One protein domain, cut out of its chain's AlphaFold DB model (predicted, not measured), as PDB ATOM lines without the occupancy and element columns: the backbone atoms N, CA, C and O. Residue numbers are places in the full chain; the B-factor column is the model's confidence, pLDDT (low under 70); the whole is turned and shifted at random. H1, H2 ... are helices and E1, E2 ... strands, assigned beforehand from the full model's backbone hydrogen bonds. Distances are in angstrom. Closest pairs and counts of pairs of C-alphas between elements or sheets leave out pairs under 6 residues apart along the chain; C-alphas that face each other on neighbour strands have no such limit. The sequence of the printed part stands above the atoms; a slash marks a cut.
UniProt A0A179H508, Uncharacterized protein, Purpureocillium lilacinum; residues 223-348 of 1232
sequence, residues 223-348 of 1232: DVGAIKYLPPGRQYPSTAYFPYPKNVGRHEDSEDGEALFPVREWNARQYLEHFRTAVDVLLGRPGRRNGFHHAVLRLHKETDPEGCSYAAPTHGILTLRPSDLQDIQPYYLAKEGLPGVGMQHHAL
ATOM      1  N   ASP A 223     198.093 260.496 173.330       84.69
ATOM      2  CA  ASP A 223     199.564 260.404 173.351       84.69
ATOM      3  C   ASP A 223     200.153 259.420 174.384       84.69
ATOM      4  O   ASP A 223     201.376 259.301 174.485       84.69
ATOM      5  N   VAL A 224     199.327 258.690 175.143       88.88
ATOM      6  CA  VAL A 224     199.775 257.684 176.126       88.88
ATOM      7  C   VAL A 224     198.996 256.375 175.986       88.88
ATOM      8  O   VAL A 224     197.867 256.262 176.451       88.88
ATOM      9  N   GLY A 225     199.612 255.350 175.398       89.19
ATOM     10  CA  GLY A 225     199.121 253.973 175.464       89.19
ATOM     11  C   GLY A 225     199.264 253.388 176.872       89.19
ATOM     12  O   GLY A 225     200.132 253.800 177.647       89.19
ATOM     13  N   ALA A 226     198.426 252.407 177.203       90.44
ATOM     14  CA  ALA A 226     198.484 251.675 178.465       90.44
ATOM     15  C   ALA A 226     198.427 250.165 178.199       90.44
ATOM     16  O   ALA A 226     197.404 249.652 177.749       90.44
ATOM     17  N   ILE A 227     199.526 249.472 178.496       92.38
ATOM     18  CA  ILE A 227     199.676 248.024 178.329       92.38
ATOM     19  C   ILE A 227     199.457 247.371 179.695       92.38
ATOM     20  O   ILE A 227     200.141 247.719 180.661       92.38
ATOM     21  N   LYS A 228     198.516 246.432 179.797       92.94
ATOM     22  CA  LYS A 228     198.212 245.674 181.016       92.94
ATOM     23  C   LYS A 228     198.824 244.271 180.958       92.94
ATOM     24  O   LYS A 228     198.826 243.622 179.916       92.94
ATOM     25  N   TYR A 229     199.286 243.766 182.096       92.69
ATOM     26  CA  TYR A 229     199.699 242.372 182.267       92.69
ATOM     27  C   TYR A 229     199.137 241.828 183.576       92.69
ATOM     28  O   TYR A 229     199.313 242.445 184.625       92.69
ATOM     29  N   LEU A 230     198.481 240.668 183.524       90.44
ATOM     30  CA  LEU A 230     198.005 239.945 184.700       90.44
ATOM     31  C   LEU A 230     198.910 238.723 184.933       90.44
ATOM     32  O   LEU A 230     198.762 237.727 184.224       90.44
ATOM     33  N   PRO A 231     199.849 238.767 185.899       83.62
ATOM     34  CA  PRO A 231     200.687 237.615 186.202       83.62
ATOM     35  C   PRO A 231     199.838 236.428 186.688       83.62
ATOM     36  O   PRO A 231     198.912 236.643 187.481       83.62
ATOM     37  N   PRO A 232     200.158 235.180 186.290       77.94
ATOM     38  CA  PRO A 232     199.457 233.992 186.768       77.94
ATOM     39  C   PRO A 232     199.331 233.966 188.298       77.94
ATOM     40  O   PRO A 232     200.300 234.190 189.022       77.94
ATOM     41  N   GLY A 233     198.118 233.718 188.796       73.50
ATOM     42  CA  GLY A 233     197.819 233.677 190.232       73.50
ATOM     43  C   GLY A 233     197.592 235.033 190.919       73.50
ATOM     44  O   GLY A 233     197.182 235.037 192.078       73.50
ATOM     45  N   ARG A 234     197.788 236.181 190.248       76.44
ATOM     46  CA  ARG A 234     197.372 237.494 190.785       76.44
ATOM     47  C   ARG A 234     195.924 237.822 190.408       76.44
ATOM     48  O   ARG A 234     195.429 237.397 189.372       76.44
ATOM     49  N   GLN A 235     195.258 238.620 191.246       78.94
ATOM     50  CA  GLN A 235     193.897 239.128 190.992       78.94
ATOM     51  C   GLN A 235     193.872 240.485 190.271       78.94
ATOM     52  O   GLN A 235     192.847 240.865 189.713       78.94
ATOM     53  N   TYR A 236     194.987 241.218 190.293       84.88
ATOM     54  CA  TYR A 236     195.093 242.581 189.775       84.88
ATOM     55  C   TYR A 236     196.245 242.669 188.763       84.88
ATOM     56  O   TYR A 236     197.309 242.096 189.025       84.88
ATOM     57  N   PRO A 237     196.063 243.365 187.626       91.12
ATOM     58  CA  PRO A 237     197.107 243.511 186.624       91.12
ATOM     59  C   PRO A 237     198.109 244.611 186.997       91.12
ATOM     60  O   PRO A 237     197.737 245.658 187.533       91.12
ATOM     61  N   SER A 238     199.373 244.409 186.628       94.62
ATOM     62  CA  SER A 238     200.306 245.515 186.406       94.62
ATOM     63  C   SER A 238     199.883 246.281 185.149       94.62
ATOM     64  O   SER A 238     199.318 245.710 184.217       94.62
ATOM     65  N   THR A 239     200.155 247.580 185.098       94.94
ATOM     66  CA  THR A 239     199.970 248.426 183.910       94.94
ATOM     67  C   THR A 239     201.237 249.238 183.683       94.94
ATOM     68  O   THR A 239     201.788 249.779 184.637       94.94
ATOM     69  N   ALA A 240     201.681 249.353 182.437       95.50
ATOM     70  CA  ALA A 240     202.765 250.231 182.022       95.50
ATOM     71  C   ALA A 240     202.240 251.233 180.993       95.50
ATOM     72  O   ALA A 240     201.396 250.902 180.158       95.50
ATOM     73  N   TYR A 241     202.733 252.464 181.062       93.88
ATOM     74  CA  TYR A 241     202.394 253.516 180.112       93.88
ATOM     75  C   TYR A 241     203.441 253.558 178.995       93.88
ATOM     76  O   TYR A 241     204.636 253.430 179.258       93.88
ATOM     77  N   PHE A 242     203.005 253.766 177.756       92.56
ATOM     78  CA  PHE A 242     203.871 253.864 176.580       92.56
ATOM     79  C   PHE A 242     203.489 255.114 175.761       92.56
ATOM     80  O   PHE A 242     202.362 255.191 175.274       92.56
ATOM     81  N   PRO A 243     204.362 256.130 175.646       90.94
ATOM     82  CA  PRO A 243     204.013 257.418 175.063       90.94
ATOM     83  C   PRO A 243     204.337 257.478 173.567       90.94
ATOM     84  O   PRO A 243     205.395 257.014 173.132       90.94
ATOM     85  N   TYR A 244     203.444 258.112 172.810       89.94
ATOM     86  CA  TYR A 244     203.514 258.242 171.356       89.94
ATOM     87  C   TYR A 244     203.867 259.672 170.922       89.94
ATOM     88  O   TYR A 244     203.378 260.633 171.527       89.94
ATOM     89  N   PRO A 245     204.660 259.840 169.849       87.81
ATOM     90  CA  PRO A 245     204.801 261.116 169.167       87.81
ATOM     91  C   PRO A 245     203.459 261.648 168.660       87.81
ATOM     92  O   PRO A 245     202.601 260.882 168.223       87.81
ATOM     93  N   LYS A 246     203.297 262.975 168.648       78.88
ATOM     94  CA  LYS A 246     202.033 263.634 168.258       78.88
ATOM     95  C   LYS A 246     201.556 263.308 166.837       78.88
ATOM     96  O   LYS A 246     200.355 263.353 166.582       78.88
ATOM     97  N   ASN A 247     202.496 263.024 165.935       71.31
ATOM     98  CA  ASN A 247     202.265 262.916 164.492       71.31
ATOM     99  C   ASN A 247     202.278 261.454 163.995       71.31
ATOM    100  O   ASN A 247     202.224 261.216 162.789       71.31
ATOM    101  N   VAL A 248     202.361 260.478 164.909       71.75
ATOM    102  CA  VAL A 248     202.215 259.049 164.591       71.75
ATOM    103  C   VAL A 248     200.737 258.708 164.397       71.75
ATOM    104  O   VAL A 248     199.915 259.089 165.227       71.75
ATOM    105  N   GLY A 249     200.410 257.960 163.339       55.72
ATOM    106  CA  GLY A 249     199.214 257.098 163.247       55.72
ATOM    107  C   GLY A 249     197.822 257.725 163.452       55.72
ATOM    108  O   GLY A 249     196.837 257.014 163.616       55.72
ATOM    109  N   ARG A 250     197.685 259.051 163.406       55.03
ATOM    110  CA  ARG A 250     196.406 259.693 163.046       55.03
ATOM    111  C   ARG A 250     196.201 259.526 161.528       55.03
ATOM    112  O   ARG A 250     197.187 259.356 160.816       55.03
ATOM    113  N   HIS A 251     194.974 259.596 161.002       45.09
ATOM    114  CA  HIS A 251     194.766 259.575 159.541       45.09
ATOM    115  C   HIS A 251     193.446 260.228 159.090       45.09
ATOM    116  O   HIS A 251     192.457 260.170 159.821       45.09
ATOM    117  N   GLU A 252     193.468 260.796 157.878       43.44
ATOM    118  CA  GLU A 252     192.366 261.219 156.976       43.44
ATOM    119  C   GLU A 252     191.232 262.144 157.463       43.44
ATOM    120  O   GLU A 252     190.786 262.964 156.667       43.44
ATOM    121  N   ASP A 253     190.769 262.103 158.714       47.50
ATOM    122  CA  ASP A 253     189.585 262.878 159.154       47.50
ATOM    123  C   ASP A 253     189.855 264.393 159.375       47.50
ATOM    124  O   ASP A 253     189.041 265.087 159.988       47.50
ATOM    125  N   SER A 254     191.006 264.925 158.947       46.88
ATOM    126  CA  SER A 254     191.370 266.343 159.093       46.88
ATOM    127  C   SER A 254     191.206 267.112 157.783       46.88
ATOM    128  O   SER A 254     191.997 266.926 156.855       46.88
ATOM    129  N   GLU A 255     190.253 268.046 157.756       50.44
ATOM    130  CA  GLU A 255     190.003 268.971 156.636       50.44
ATOM    131  C   GLU A 255     191.243 269.822 156.270       50.44
ATOM    132  O   GLU A 255     191.353 270.298 155.143       50.44
ATOM    133  N   ASP A 256     192.203 269.956 157.196       49.47
ATOM    134  CA  ASP A 256     193.451 270.720 157.051       49.47
ATOM    135  C   ASP A 256     194.576 270.002 156.265       49.47
ATOM    136  O   ASP A 256     195.578 270.627 155.927       49.47
ATOM    137  N   GLY A 257     194.449 268.700 155.974       39.66
ATOM    138  CA  GLY A 257     195.361 267.981 155.064       39.66
ATOM    139  C   GLY A 257     196.793 267.682 155.552       39.66
ATOM    140  O   GLY A 257     197.627 267.287 154.737       39.66
ATOM    141  N   GLU A 258     197.103 267.832 156.844       46.19
ATOM    142  CA  GLU A 258     198.405 267.439 157.423       46.19
ATOM    143  C   GLU A 258     198.666 265.928 157.237       46.19
ATOM    144  O   GLU A 258     197.978 265.086 157.818       46.19
ATOM    145  N   ALA A 259     199.677 265.573 156.437       45.44
ATOM    146  CA  ALA A 259     200.065 264.183 156.200       45.44
ATOM    147  C   ALA A 259     200.683 263.549 157.459       45.44
ATOM    148  O   ALA A 259     201.523 264.148 158.132       45.44
ATOM    149  N   LEU A 260     200.269 262.321 157.772       61.03
ATOM    150  CA  LEU A 260     200.534 261.674 159.056       61.03
ATOM    151  C   LEU A 260     201.332 260.383 158.884       61.03
ATOM    152  O   LEU A 260     201.136 259.633 157.928       61.03
ATOM    153  N   PHE A 261     202.255 260.131 159.812       68.44
ATOM    154  CA  PHE A 261     203.330 259.173 159.583       68.44
ATOM    155  C   PHE A 261     203.070 257.839 160.300       68.44
ATOM    156  O   PHE A 261     202.843 257.837 161.517       68.44
ATOM    157  N   PRO A 262     203.107 256.692 159.594       77.75
ATOM    158  CA  PRO A 262     202.973 255.385 160.228       77.75
ATOM    159  C   PRO A 262     204.197 255.074 161.100       77.75
ATOM    160  O   PRO A 262     205.295 255.589 160.871       77.75
ATOM    161  N   VAL A 263     204.029 254.196 162.095       83.69
ATOM    162  CA  VAL A 263     205.092 253.865 163.073       83.69
ATOM    163  C   VAL A 263     206.381 253.398 162.388       83.69
ATOM    164  O   VAL A 263     207.478 253.695 162.859       83.69
ATOM    165  N   ARG A 264     206.254 252.707 161.251       83.12
ATOM    166  CA  ARG A 264     207.376 252.151 160.487       83.12
ATOM    167  C   ARG A 264     208.394 253.185 159.992       83.12
ATOM    168  O   ARG A 264     209.510 252.768 159.723       83.12
ATOM    169  N   GLU A 265     208.059 254.474 159.867       84.38
ATOM    170  CA  GLU A 265     209.020 255.514 159.435       84.38
ATOM    171  C   GLU A 265     209.918 256.012 160.589       84.38
ATOM    172  O   GLU A 265     210.972 256.600 160.356       84.38
ATOM    173  N   TRP A 266     209.528 255.766 161.846       89.94
ATOM    174  CA  TRP A 266     210.231 256.263 163.034       89.94
ATOM    175  C   TRP A 266     211.397 255.360 163.449       89.94
ATOM    176  O   TRP A 266     211.373 254.150 163.223       89.94
ATOM    177  N   ASN A 267     212.398 255.938 164.125       92.12
ATOM    178  CA  ASN A 267     213.594 255.212 164.555       92.12
ATOM    179  C   ASN A 267     213.271 254.061 165.526       92.12
ATOM    180  O   ASN A 267     213.041 254.266 166.725       92.12
ATOM    181  N   ALA A 268     213.343 252.828 165.026       92.75
ATOM    182  CA  ALA A 268     212.981 251.648 165.797       92.75
ATOM    183  C   ALA A 268     213.845 251.422 167.037       92.75
ATOM    184  O   ALA A 268     213.329 250.962 168.054       92.75
ATOM    185  N   ARG A 269     215.130 251.805 167.029       90.75
ATOM    186  CA  ARG A 269     215.983 251.664 168.225       90.75
ATOM    187  C   ARG A 269     215.467 252.502 169.399       90.75
ATOM    188  O   ARG A 269     215.543 252.042 170.536       90.75
ATOM    189  N   GLN A 270     214.869 253.667 169.135       90.50
ATOM    190  CA  GLN A 270     214.249 254.482 170.181       90.50
ATOM    191  C   GLN A 270     212.937 253.863 170.679       90.50
ATOM    192  O   GLN A 270     212.804 253.647 171.886       90.50
ATOM    193  N   TYR A 271     211.972 253.538 169.806       91.00
ATOM    194  CA  TYR A 271     210.687 253.002 170.288       91.00
ATOM    195  C   TYR A 271     210.815 251.600 170.909       91.00
ATOM    196  O   TYR A 271     210.101 251.296 171.866       91.00
ATOM    197  N   LEU A 272     211.768 250.775 170.454       92.00
ATOM    198  CA  LEU A 272     212.058 249.474 171.064       92.00
ATOM    199  C   LEU A 272     212.577 249.626 172.496       92.00
ATOM    200  O   LEU A 272     212.102 248.909 173.370       92.00
ATOM    201  N   GLU A 273     213.481 250.566 172.791       89.94
ATOM    202  CA  GLU A 273     213.921 250.807 174.177       89.94
ATOM    203  C   GLU A 273     212.798 251.346 175.073       89.94
ATOM    204  O   GLU A 273     212.696 250.961 176.245       89.94
ATOM    205  N   HIS A 274     211.884 252.146 174.515       91.56
ATOM    206  CA  HIS A 274     210.680 252.584 175.224       91.56
ATOM    207  C   HIS A 274     209.778 251.402 175.569       91.56
ATOM    208  O   HIS A 274     209.319 251.277 176.707       91.56
ATOM    209  N   PHE A 275     209.583 250.491 174.622       92.25
ATOM    210  CA  PHE A 275     208.745 249.321 174.821       92.25
ATOM    211  C   PHE A 275     209.406 248.317 175.782       92.25
ATOM    212  O   PHE A 275     208.763 247.848 176.719       92.25
ATOM    213  N   ARG A 276     210.715 248.061 175.643       91.50
ATOM    214  CA  ARG A 276     211.528 247.255 176.577       91.50
ATOM    215  C   ARG A 276     211.428 247.788 178.008       91.50
ATOM    216  O   ARG A 276     211.242 247.008 178.937       91.50
ATOM    217  N   THR A 277     211.489 249.107 178.192       91.50
ATOM    218  CA  THR A 277     211.377 249.732 179.521       91.50
ATOM    219  C   THR A 277     209.949 249.659 180.080       91.50
ATOM    220  O   THR A 277     209.783 249.437 181.277       91.50
ATOM    221  N   ALA A 278     208.911 249.753 179.241       93.31
ATOM    222  CA  ALA A 278     207.532 249.477 179.657       93.31
ATOM    223  C   ALA A 278     207.338 248.002 180.078       93.31
ATOM    224  O   ALA A 278     206.713 247.730 181.103       93.31
ATOM    225  N   VAL A 279     207.941 247.045 179.365       93.38
ATOM    226  CA  VAL A 279     207.949 245.623 179.759       93.38
ATOM    227  C   VAL A 279     208.703 245.401 181.079       93.38
ATOM    228  O   VAL A 279     208.222 244.645 181.923       93.38
ATOM    229  N   ASP A 280     209.805 246.115 181.331       92.38
ATOM    230  CA  ASP A 280     210.515 246.086 182.623       92.38
ATOM    231  C   ASP A 280     209.657 246.604 183.803       92.38
ATOM    232  O   ASP A 280     209.900 246.214 184.947       92.38
ATOM    233  N   VAL A 281     208.626 247.424 183.557       94.06
ATOM    234  CA  VAL A 281     207.625 247.813 184.576       94.06
ATOM    235  C   VAL A 281     206.593 246.699 184.808       94.06
ATOM    236  O   VAL A 281     206.162 246.493 185.940       94.06
ATOM    237  N   LEU A 282     206.208 245.954 183.766       93.94
ATOM    238  CA  LEU A 282     205.235 244.856 183.868       93.94
ATOM    239  C   LEU A 282     205.821 243.593 184.516       93.94
ATOM    240  O   LEU A 282     205.148 242.949 185.324       93.94
ATOM    241  N   LEU A 283     207.056 243.239 184.150       91.69
ATOM    242  CA  LEU A 283     207.726 241.994 184.546       91.69
ATOM    243  C   LEU A 283     208.778 242.199 185.647       91.69
ATOM    244  O   LEU A 283     209.080 241.274 186.398       91.69
ATOM    245  N   GLY A 284     209.302 243.414 185.809       90.38
ATOM    246  CA  GLY A 284     210.567 243.665 186.506       90.38
ATOM    247  C   GLY A 284     211.720 243.739 185.514       90.38
ATOM    248  O   GLY A 284     211.630 243.235 184.403       90.38
ATOM    249  N   ARG A 285     212.824 244.376 185.907       86.62
ATOM    250  CA  ARG A 285     214.015 244.471 185.057       86.62
ATOM    251  C   ARG A 285     214.825 243.169 185.130       86.62
ATOM    252  O   ARG A 285     215.113 242.729 186.248       86.62
ATOM    253  N   PRO A 286     215.229 242.553 184.001       81.88
ATOM    254  CA  PRO A 286     215.987 241.307 184.018       81.88
ATOM    255  C   PRO A 286     217.334 241.503 184.723       81.88
ATOM    256  O   PRO A 286     217.924 242.588 184.701       81.88
ATOM    257  N   GLY A 287     217.834 240.442 185.364       70.00
ATOM    258  CA  GLY A 287     219.084 240.485 186.128       70.00
ATOM    259  C   GLY A 287     220.283 240.954 185.293       70.00
ATOM    260  O   GLY A 287     220.302 240.784 184.072       70.00
ATOM    261  N   ARG A 288     221.319 241.505 185.953       58.38
ATOM    262  CA  ARG A 288     222.481 242.157 185.297       58.38
ATOM    263  C   ARG A 288     223.152 241.314 184.194       58.38
ATOM    264  O   ARG A 288     223.747 241.890 183.290       58.38
ATOM    265  N   ARG A 289     223.064 239.977 184.253       55.19
ATOM    266  CA  ARG A 289     223.624 239.064 183.238       55.19
ATOM    267  C   ARG A 289     222.737 238.826 182.002       55.19
ATOM    268  O   ARG A 289     223.266 238.341 181.011       55.19
ATOM    269  N   ASN A 290     221.440 239.156 182.016       58.19
ATOM    270  CA  ASN A 290     220.510 238.737 180.951       58.19
ATOM    271  C   ASN A 290     220.191 239.840 179.925       58.19
ATOM    272  O   ASN A 290     220.099 239.541 178.738       58.19
ATOM    273  N   GLY A 291     220.040 241.105 180.340       69.94
ATOM    274  CA  GLY A 291     219.797 242.269 179.454       69.94
ATOM    275  C   GLY A 291     218.409 242.346 178.782       69.94
ATOM    276  O   GLY A 291     217.886 243.446 178.576       69.94
ATOM    277  N   PHE A 292     217.804 241.189 178.514       84.25
ATOM    278  CA  PHE A 292     216.464 240.978 177.969       84.25
ATOM    279  C   PHE A 292     215.688 239.956 178.805       84.25
ATOM    280  O   PHE A 292     216.272 239.183 179.570       84.25
ATOM    281  N   HIS A 293     214.369 239.933 178.620       88.56
ATOM    282  CA  HIS A 293     213.509 238.869 179.133       88.56
ATOM    283  C   HIS A 293     213.694 237.596 178.311       88.56
ATOM    284  O   HIS A 293     213.620 237.634 177.085       88.56
ATOM    285  N   HIS A 294     213.911 236.457 178.973       91.50
ATOM    286  CA  HIS A 294     213.954 235.152 178.306       91.50
ATOM    287  C   HIS A 294     212.536 234.577 178.188       91.50
ATOM    288  O   HIS A 294     212.194 233.549 178.764       91.50
ATOM    289  N   ALA A 295     211.694 235.316 177.475       90.94
ATOM    290  CA  ALA A 295     210.284 235.029 177.285       90.94
ATOM    291  C   ALA A 295     209.857 235.490 175.892       90.94
ATOM    292  O   ALA A 295     210.401 236.463 175.360       90.94
ATOM    293  N   VAL A 296     208.861 234.815 175.325       91.06
ATOM    294  CA  VAL A 296     208.107 235.341 174.190       91.06
ATOM    295  C   VAL A 296     206.943 236.170 174.719       91.06
ATOM    296  O   VAL A 296     206.255 235.787 175.668       91.06
ATOM    297  N   LEU A 297     206.759 237.335 174.113       90.88
ATOM    298  CA  LEU A 297     205.787 238.352 174.473       90.88
ATOM    299  C   LEU A 297     204.885 238.591 173.260       90.88
ATOM    300  O   LEU A 297     205.377 238.675 172.134       90.88
ATOM    301  N   ARG A 298     203.574 238.683 173.482       88.56
ATOM    302  CA  ARG A 298     202.585 238.944 172.425       88.56
ATOM    303  C   ARG A 298     201.534 239.922 172.936       88.56
ATOM    304  O   ARG A 298     201.070 239.805 174.069       88.56
ATOM    305  N   LEU A 299     201.180 240.905 172.121       88.31
ATOM    306  CA  LEU A 299     200.146 241.887 172.446       88.31
ATOM    307  C   LEU A 299     198.753 241.358 172.080       88.31
ATOM    308  O   LEU A 299     198.622 240.474 171.241       88.31
ATOM    309  N   HIS A 300     197.711 241.889 172.716       84.94
ATOM    310  CA  HIS A 300     196.324 241.648 172.319       84.94
ATOM    311  C   HIS A 300     195.413 242.815 172.715       84.94
ATOM    312  O   HIS A 300     195.681 243.540 173.673       84.94
ATOM    313  N   LYS A 301     194.305 242.990 171.990       82.19
ATOM    314  CA  LYS A 301     193.214 243.902 172.374       82.19
ATOM    315  C   LYS A 301     192.448 243.272 173.551       82.19
ATOM    316  O   LYS A 301     192.124 242.092 173.497       82.19
ATOM    317  N   GLU A 302     192.137 244.017 174.616       77.81
ATOM    318  CA  GLU A 302     191.536 243.443 175.848       77.81
ATOM    319  C   GLU A 302     190.128 242.838 175.666       77.81
ATOM    320  O   GLU A 302     189.683 242.049 176.495       77.81
ATOM    321  N   THR A 303     189.432 243.175 174.579       73.12
ATOM    322  CA  THR A 303     188.181 242.523 174.142       73.12
ATOM    323  C   THR A 303     188.377 241.121 173.565       73.12
ATOM    324  O   THR A 303     187.400 240.397 173.408       73.12
ATOM    325  N   ASP A 304     189.612 240.753 173.234       72.19
ATOM    326  CA  ASP A 304     190.004 239.492 172.606       72.19
ATOM    327  C   ASP A 304     191.106 238.804 173.442       72.19
ATOM    328  O   ASP A 304     192.279 238.763 173.058       72.19
ATOM    329  N   PRO A 305     190.751 238.288 174.635       58.56
ATOM    330  CA  PRO A 305     191.682 237.556 175.491       58.56
ATOM    331  C   PRO A 305     192.030 236.163 174.941       58.56
ATOM    332  O   PRO A 305     193.004 235.566 175.397       58.56
ATOM    333  N   GLU A 306     191.261 235.643 173.976       57.72
ATOM    334  CA  GLU A 306     191.537 234.362 173.308       57.72
ATOM    335  C   GLU A 306     192.691 234.473 172.294       57.72
ATOM    336  O   GLU A 306     193.291 233.461 171.937       57.72
ATOM    337  N   GLY A 307     193.084 235.693 171.907       52.59
ATOM    338  CA  GLY A 307     194.309 235.940 171.147       52.59
ATOM    339  C   GLY A 307     194.150 235.798 169.633       52.59
ATOM    340  O   GLY A 307     195.125 235.466 168.953       52.59
ATOM    341  N   CYS A 308     192.959 236.085 169.095       47.78
ATOM    342  CA  CYS A 308     192.769 236.261 167.648       47.78
ATOM    343  C   CYS A 308     193.485 237.523 167.113       47.78
ATOM    344  O   CYS A 308     193.698 237.659 165.911       47.78
ATOM    345  N   SER A 309     193.882 238.436 168.004       56.09
ATOM    346  CA  SER A 309     194.632 239.654 167.726       56.09
ATOM    347  C   SER A 309     195.918 239.344 166.963       56.09
ATOM    348  O   SER A 309     196.787 238.622 167.450       56.09
ATOM    349  N   TYR A 310     196.048 239.925 165.772       62.25
ATOM    350  CA  TYR A 310     197.092 239.624 164.789       62.25
ATOM    351  C   TYR A 310     198.538 239.892 165.237       62.25
ATOM    352  O   TYR A 310     199.445 239.651 164.446       62.25
ATOM    353  N   ALA A 311     198.769 240.424 166.441       77.62
ATOM    354  CA  ALA A 311     200.084 240.849 166.904       77.62
ATOM    355  C   ALA A 311     201.102 239.700 166.970       77.62
ATOM    356  O   ALA A 311     200.785 238.579 167.385       77.62
ATOM    357  N   ALA A 312     202.336 240.015 166.593       83.12
ATOM    358  CA  ALA A 312     203.442 239.090 166.467       83.12
ATOM    359  C   ALA A 312     203.944 238.570 167.830       83.12
ATOM    360  O   ALA A 312     204.054 239.334 168.800       83.12
ATOM    361  N   PRO A 313     204.341 237.289 167.922       85.50
ATOM    362  CA  PRO A 313     205.160 236.808 169.024       85.50
ATOM    363  C   PRO A 313     206.589 237.362 168.902       85.50
ATOM    364  O   PRO A 313     207.236 237.234 167.865       85.50
ATOM    365  N   THR A 314     207.113 237.966 169.971       86.94
ATOM    366  CA  THR A 314     208.451 238.583 169.982       86.94
ATOM    367  C   THR A 314     209.250 238.182 171.222       86.94
ATOM    368  O   THR A 314     208.765 238.241 172.351       86.94
ATOM    369  N   HIS A 315     210.502 237.754 171.043       89.00
ATOM    370  CA  HIS A 315     211.366 237.374 172.166       89.00
ATOM    371  C   HIS A 315     212.023 238.589 172.805       89.00
ATOM    372  O   HIS A 315     212.739 239.322 172.126       89.00
ATOM    373  N   GLY A 316     211.769 238.813 174.098       83.81
ATOM    374  CA  GLY A 316     212.408 239.868 174.896       83.81
ATOM    375  C   GLY A 316     212.276 241.303 174.353       83.81
ATOM    376  O   GLY A 316     212.981 242.189 174.837       83.81
ATOM    377  N   ILE A 317     211.412 241.525 173.354       87.25
ATOM    378  CA  ILE A 317     211.347 242.723 172.497       87.25
ATOM    379  C   ILE A 317     212.694 243.022 171.802       87.25
ATOM    380  O   ILE A 317     213.145 244.166 171.712       87.25
ATOM    381  N   LEU A 318     213.382 241.985 171.309       85.69
ATOM    382  CA  LEU A 318     214.554 242.131 170.434       85.69
ATOM    383  C   LEU A 318     214.179 242.871 169.141       85.69
ATOM    384  O   LEU A 318     214.865 243.816 168.765       85.69
ATOM    385  N   THR A 319     213.043 242.508 168.552       88.25
ATOM    386  CA  THR A 319     212.343 243.215 167.471       88.25
ATOM    387  C   THR A 319     210.867 243.395 167.855       88.25
ATOM    388  O   THR A 319     210.401 242.789 168.823       88.25
ATOM    389  N   LEU A 320     210.136 244.232 167.117       89.25
ATOM    390  CA  LEU A 320     208.685 244.415 167.235       89.25
ATOM    391  C   LEU A 320     208.128 244.790 165.860       89.25
ATOM    392  O   LEU A 320     208.707 245.650 165.195       89.25
ATOM    393  N   ARG A 321     207.019 244.169 165.444       89.31
ATOM    394  CA  ARG A 321     206.359 244.491 164.176       89.31
ATOM    395  C   ARG A 321     205.774 245.915 164.257       89.31
ATOM    396  O   ARG A 321     204.975 246.156 165.163       89.31
ATOM    397  N   PRO A 322     206.154 246.866 163.378       88.81
ATOM    398  CA  PRO A 322     205.692 248.255 163.483       88.81
ATOM    399  C   PRO A 322     204.163 248.410 163.510       88.81
ATOM    400  O   PRO A 322     203.654 249.221 164.285       88.81
ATOM    401  N   SER A 323     203.434 247.587 162.748       85.56
ATOM    402  CA  SER A 323     201.965 247.553 162.742       85.56
ATOM    403  C   SER A 323     201.369 247.207 164.109       85.56
ATOM    404  O   SER A 323     200.375 247.811 164.494       85.56
ATOM    405  N   ASP A 324     201.995 246.332 164.908       86.62
ATOM    406  CA  ASP A 324     201.495 245.993 166.254       86.62
ATOM    407  C   ASP A 324     201.528 247.204 167.186       86.62
ATOM    408  O   ASP A 324     200.670 247.368 168.051       86.62
ATOM    409  N   LEU A 325     202.535 248.062 167.013       86.81
ATOM    410  CA  LEU A 325     202.688 249.277 167.800       86.81
ATOM    411  C   LEU A 325     201.748 250.396 167.314       86.81
ATOM    412  O   LEU A 325     201.420 251.290 168.098       86.81
ATOM    413  N   GLN A 326     201.288 250.330 166.060       85.06
ATOM    414  CA  GLN A 326     200.267 251.214 165.493       85.06
ATOM    415  C   GLN A 326     198.847 250.782 165.909       85.06
ATOM    416  O   GLN A 326     198.090 251.608 166.414       85.06
ATOM    417  N   ASP A 327     198.519 249.490 165.820       80.19
ATOM    418  CA  ASP A 327     197.223 248.900 166.207       80.19
ATOM    419  C   ASP A 327     196.846 249.140 167.681       80.19
ATOM    420  O   ASP A 327     195.663 249.183 168.032       80.19
ATOM    421  N   ILE A 328     197.847 249.278 168.558       80.38
ATOM    422  CA  ILE A 328     197.670 249.540 169.995       80.38
ATOM    423  C   ILE A 328     197.758 251.035 170.361       80.38
ATOM    424  O   ILE A 328     197.755 251.382 171.546       80.38
ATOM    425  N   GLN A 329     197.850 251.936 169.377       82.56
ATOM    426  CA  GLN A 329     197.934 253.371 169.642       82.56
ATOM    427  C   GLN A 329     196.606 253.915 170.217       82.56
ATOM    428  O   GLN A 329     195.535 253.607 169.685       82.56
ATOM    429  N   PRO A 330     196.653 254.802 171.236       79.19
ATOM    430  CA  PRO A 330     195.496 255.487 171.822       79.19
ATOM    431  C   PRO A 330     194.410 255.954 170.852       79.19
ATOM    432  O   PRO A 330     193.228 255.765 171.126       79.19
ATOM    433  N   TYR A 331     194.798 256.554 169.722       76.62
ATOM    434  CA  TYR A 331     193.861 257.124 168.756       76.62
ATOM    435  C   TYR A 331     192.981 256.055 168.083       76.62
ATOM    436  O   TYR A 331     191.759 256.209 168.055       76.62
ATOM    437  N   TYR A 332     193.566 254.946 167.613       76.12
ATOM    438  CA  TYR A 332     192.801 253.844 167.020       76.12
ATOM    439  C   TYR A 332     191.933 253.138 168.064       76.12
ATOM    440  O   TYR A 332     190.743 252.941 167.828       76.12
ATOM    441  N   LEU A 333     192.478 252.849 169.251       76.38
ATOM    442  CA  LEU A 333     191.716 252.229 170.342       76.38
ATOM    443  C   LEU A 333     190.514 253.085 170.767       76.38
ATOM    444  O   LEU A 333     189.433 252.550 171.003       76.38
ATOM    445  N   ALA A 334     190.672 254.412 170.818       75.00
ATOM    446  CA  ALA A 334     189.582 255.339 171.106       75.00
ATOM    447  C   ALA A 334     188.547 255.412 169.966       75.00
ATOM    448  O   ALA A 334     187.350 255.457 170.250       75.00
ATOM    449  N   LYS A 335     188.981 255.380 168.695       73.31
ATOM    450  CA  LYS A 335     188.096 255.379 167.511       73.31
ATOM    451  C   LYS A 335     187.305 254.069 167.372       73.31
ATOM    452  O   LYS A 335     186.143 254.107 166.979       73.31
ATOM    453  N   GLU A 336     187.891 252.933 167.752       72.00
ATOM    454  CA  GLU A 336     187.227 251.618 167.816       72.00
ATOM    455  C   GLU A 336     186.429 251.387 169.119       72.00
ATOM    456  O   GLU A 336     185.676 250.419 169.219       72.00
ATOM    457  N   GLY A 337     186.568 252.256 170.129       70.56
ATOM    458  CA  GLY A 337     185.876 252.138 171.420       70.56
ATOM    459  C   GLY A 337     186.403 251.022 172.337       70.56
ATOM    460  O   GLY A 337     185.658 250.518 173.181       70.56
ATOM    461  N   LEU A 338     187.664 250.613 172.176       68.62
ATOM    462  CA  LEU A 338     188.249 249.459 172.862       68.62
ATOM    463  C   LEU A 338     188.777 249.781 174.279       68.62
ATOM    464  O   LEU A 338     189.313 250.863 174.516       68.62
ATOM    465  N   PRO A 339     188.681 248.836 175.240       61.47
ATOM    466  CA  PRO A 339     188.953 249.089 176.661       61.47
ATOM    467  C   PRO A 339     190.439 249.045 177.070       61.47
ATOM    468  O   PRO A 339     190.769 249.408 178.206       61.47
ATOM    469  N   GLY A 340     191.339 248.594 176.190       77.88
ATOM    470  CA  GLY A 340     192.780 248.573 176.447       77.88
ATOM    471  C   GLY A 340     193.554 247.488 175.698       77.88
ATOM    472  O   GLY A 340     193.029 246.825 174.800       77.88
ATOM    473  N   VAL A 341     194.817 247.333 176.094       88.56
ATOM    474  CA  VAL A 341     195.830 246.477 175.469       88.56
ATOM    475  C   VAL A 341     196.405 245.547 176.529       88.56
ATOM    476  O   VAL A 341     196.979 246.006 177.516       88.56
ATOM    477  N   GLY A 342     196.296 244.242 176.314       89.62
ATOM    478  CA  GLY A 342     196.920 243.226 177.148       89.62
ATOM    479  C   GLY A 342     198.258 242.746 176.580       89.62
ATOM    480  O   GLY A 342     198.497 242.782 175.372       89.62
ATOM    481  N   MET A 343     199.118 242.228 177.452       91.56
ATOM    482  CA  MET A 343     200.323 241.479 177.091       91.56
ATOM    483  C   MET A 343     200.198 240.028 177.572       91.56
ATOM    484  O   MET A 343     199.942 239.777 178.749       91.56
ATOM    485  N   GLN A 344     200.408 239.071 176.670       88.69
ATOM    486  CA  GLN A 344     200.676 237.671 176.994       88.69
ATOM    487  C   GLN A 344     202.186 237.479 177.196       88.69
ATOM    488  O   GLN A 344     202.998 238.081 176.490       88.69
ATOM    489  N   HIS A 345     202.559 236.633 178.154       90.06
ATOM    490  CA  HIS A 345     203.947 236.339 178.517       90.06
ATOM    491  C   HIS A 345     204.148 234.825 178.621       90.06
ATOM    492  O   HIS A 345     203.513 234.164 179.446       90.06
ATOM    493  N   HIS A 346     205.062 234.291 177.813       89.06
ATOM    494  CA  HIS A 346     205.450 232.886 177.798       89.06
ATOM    495  C   HIS A 346     206.950 232.771 178.100       89.06
ATOM    496  O   HIS A 346     207.787 232.993 177.223       89.06
ATOM    497  N   ALA A 347     207.294 232.470 179.355       89.81
ATOM    498  CA  ALA A 347     208.680 232.241 179.764       89.81
ATOM    499  C   ALA A 347     209.263 231.014 179.048       89.81
ATOM    500  O   ALA A 347     208.585 229.994 178.924       89.81
ATOM    501  N   LEU A 348     210.518 231.115 178.602       90.94
ATOM    502  CA  LEU A 348     211.244 230.007 177.984       90.94
ATOM    503  C   LEU A 348     212.093 229.267 179.023       90.94
ATOM    504  O   LEU A 348     212.644 229.874 179.944       90.94
TER     505      LEU A 348
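AT A GLANCE: This is residues 223 to 348 of the 1232 residues of an uncharacterized protein of Purpureocillium lilacinum (UniProt A0A179H508). A strongly twisted sheet of four strands has its longest helix, H1, packed slantwise on the side of E1 and E2, while two short helices, H2 and H3, graze it. The long link from residue 244 to 267 reaches out to Glu 255, at one end of the longest axis. The 126 printed residues hold E1 E2 H1 E3 H2 H3 E4, with 55 residues in named elements, under half; the class is mixed, helices and strands. The sheet, E2 E1 E4 E3, is mixed; the whole is compact, radius of gyration of the C-alphas 15.0 A, spanning 50 by 30 by 21 A.

HOW THE PARTS SIT: E1, residues 224 to 229, and E2, residues 238 to 243, form an antiparallel hairpin, with N 227 and O 240 2.9 A apart. H1, residues 268 to 283, is on the sheet in two layers, helix over one face, at a height of 6.5 A; its closest C-alphas to E2 are Ala 278 and Ala 240, 5.4 A. E2, H1 and E3, residues 295 to 301, make a split strand-helix-strand unit, two strands of one sheet that are not neighbours with a helix between them along the chain and E1 and E4 between them in the sheet; its crossover is right-handed. H2, residues 322 to 327, is near H1 and only grazes the sheet, as does H3, residues 330 to 336. E4, residues 341 to 347, is parallel to E1, N 228 to O 341 2.8 A, and antiparallel to E3, N 344 to O 298 2.8 A. In H1, H2 and H3 every O i to N i+4 pair is within hydrogen-bond range.

IN THESE COORDINATES: E1 begins at C-alpha 224 (199.775, 257.684, 176.126). H1 measures 21.7 A, E3 19.9 A and E4 19.7 A, ending at C-alpha 347 (208.680, 232.241, 179.764).

THE WHOLE: The C-alphas of Glu 255 and Arg 289, the farthest apart, are 52.3 A apart. The printed part has no cut; the links E2 to H1, H1 to E3 and E3 to H2 are long. pLDDT is under 70 at residues 249 to 261, 288 to 291, 305 to 310 and 338 to 339.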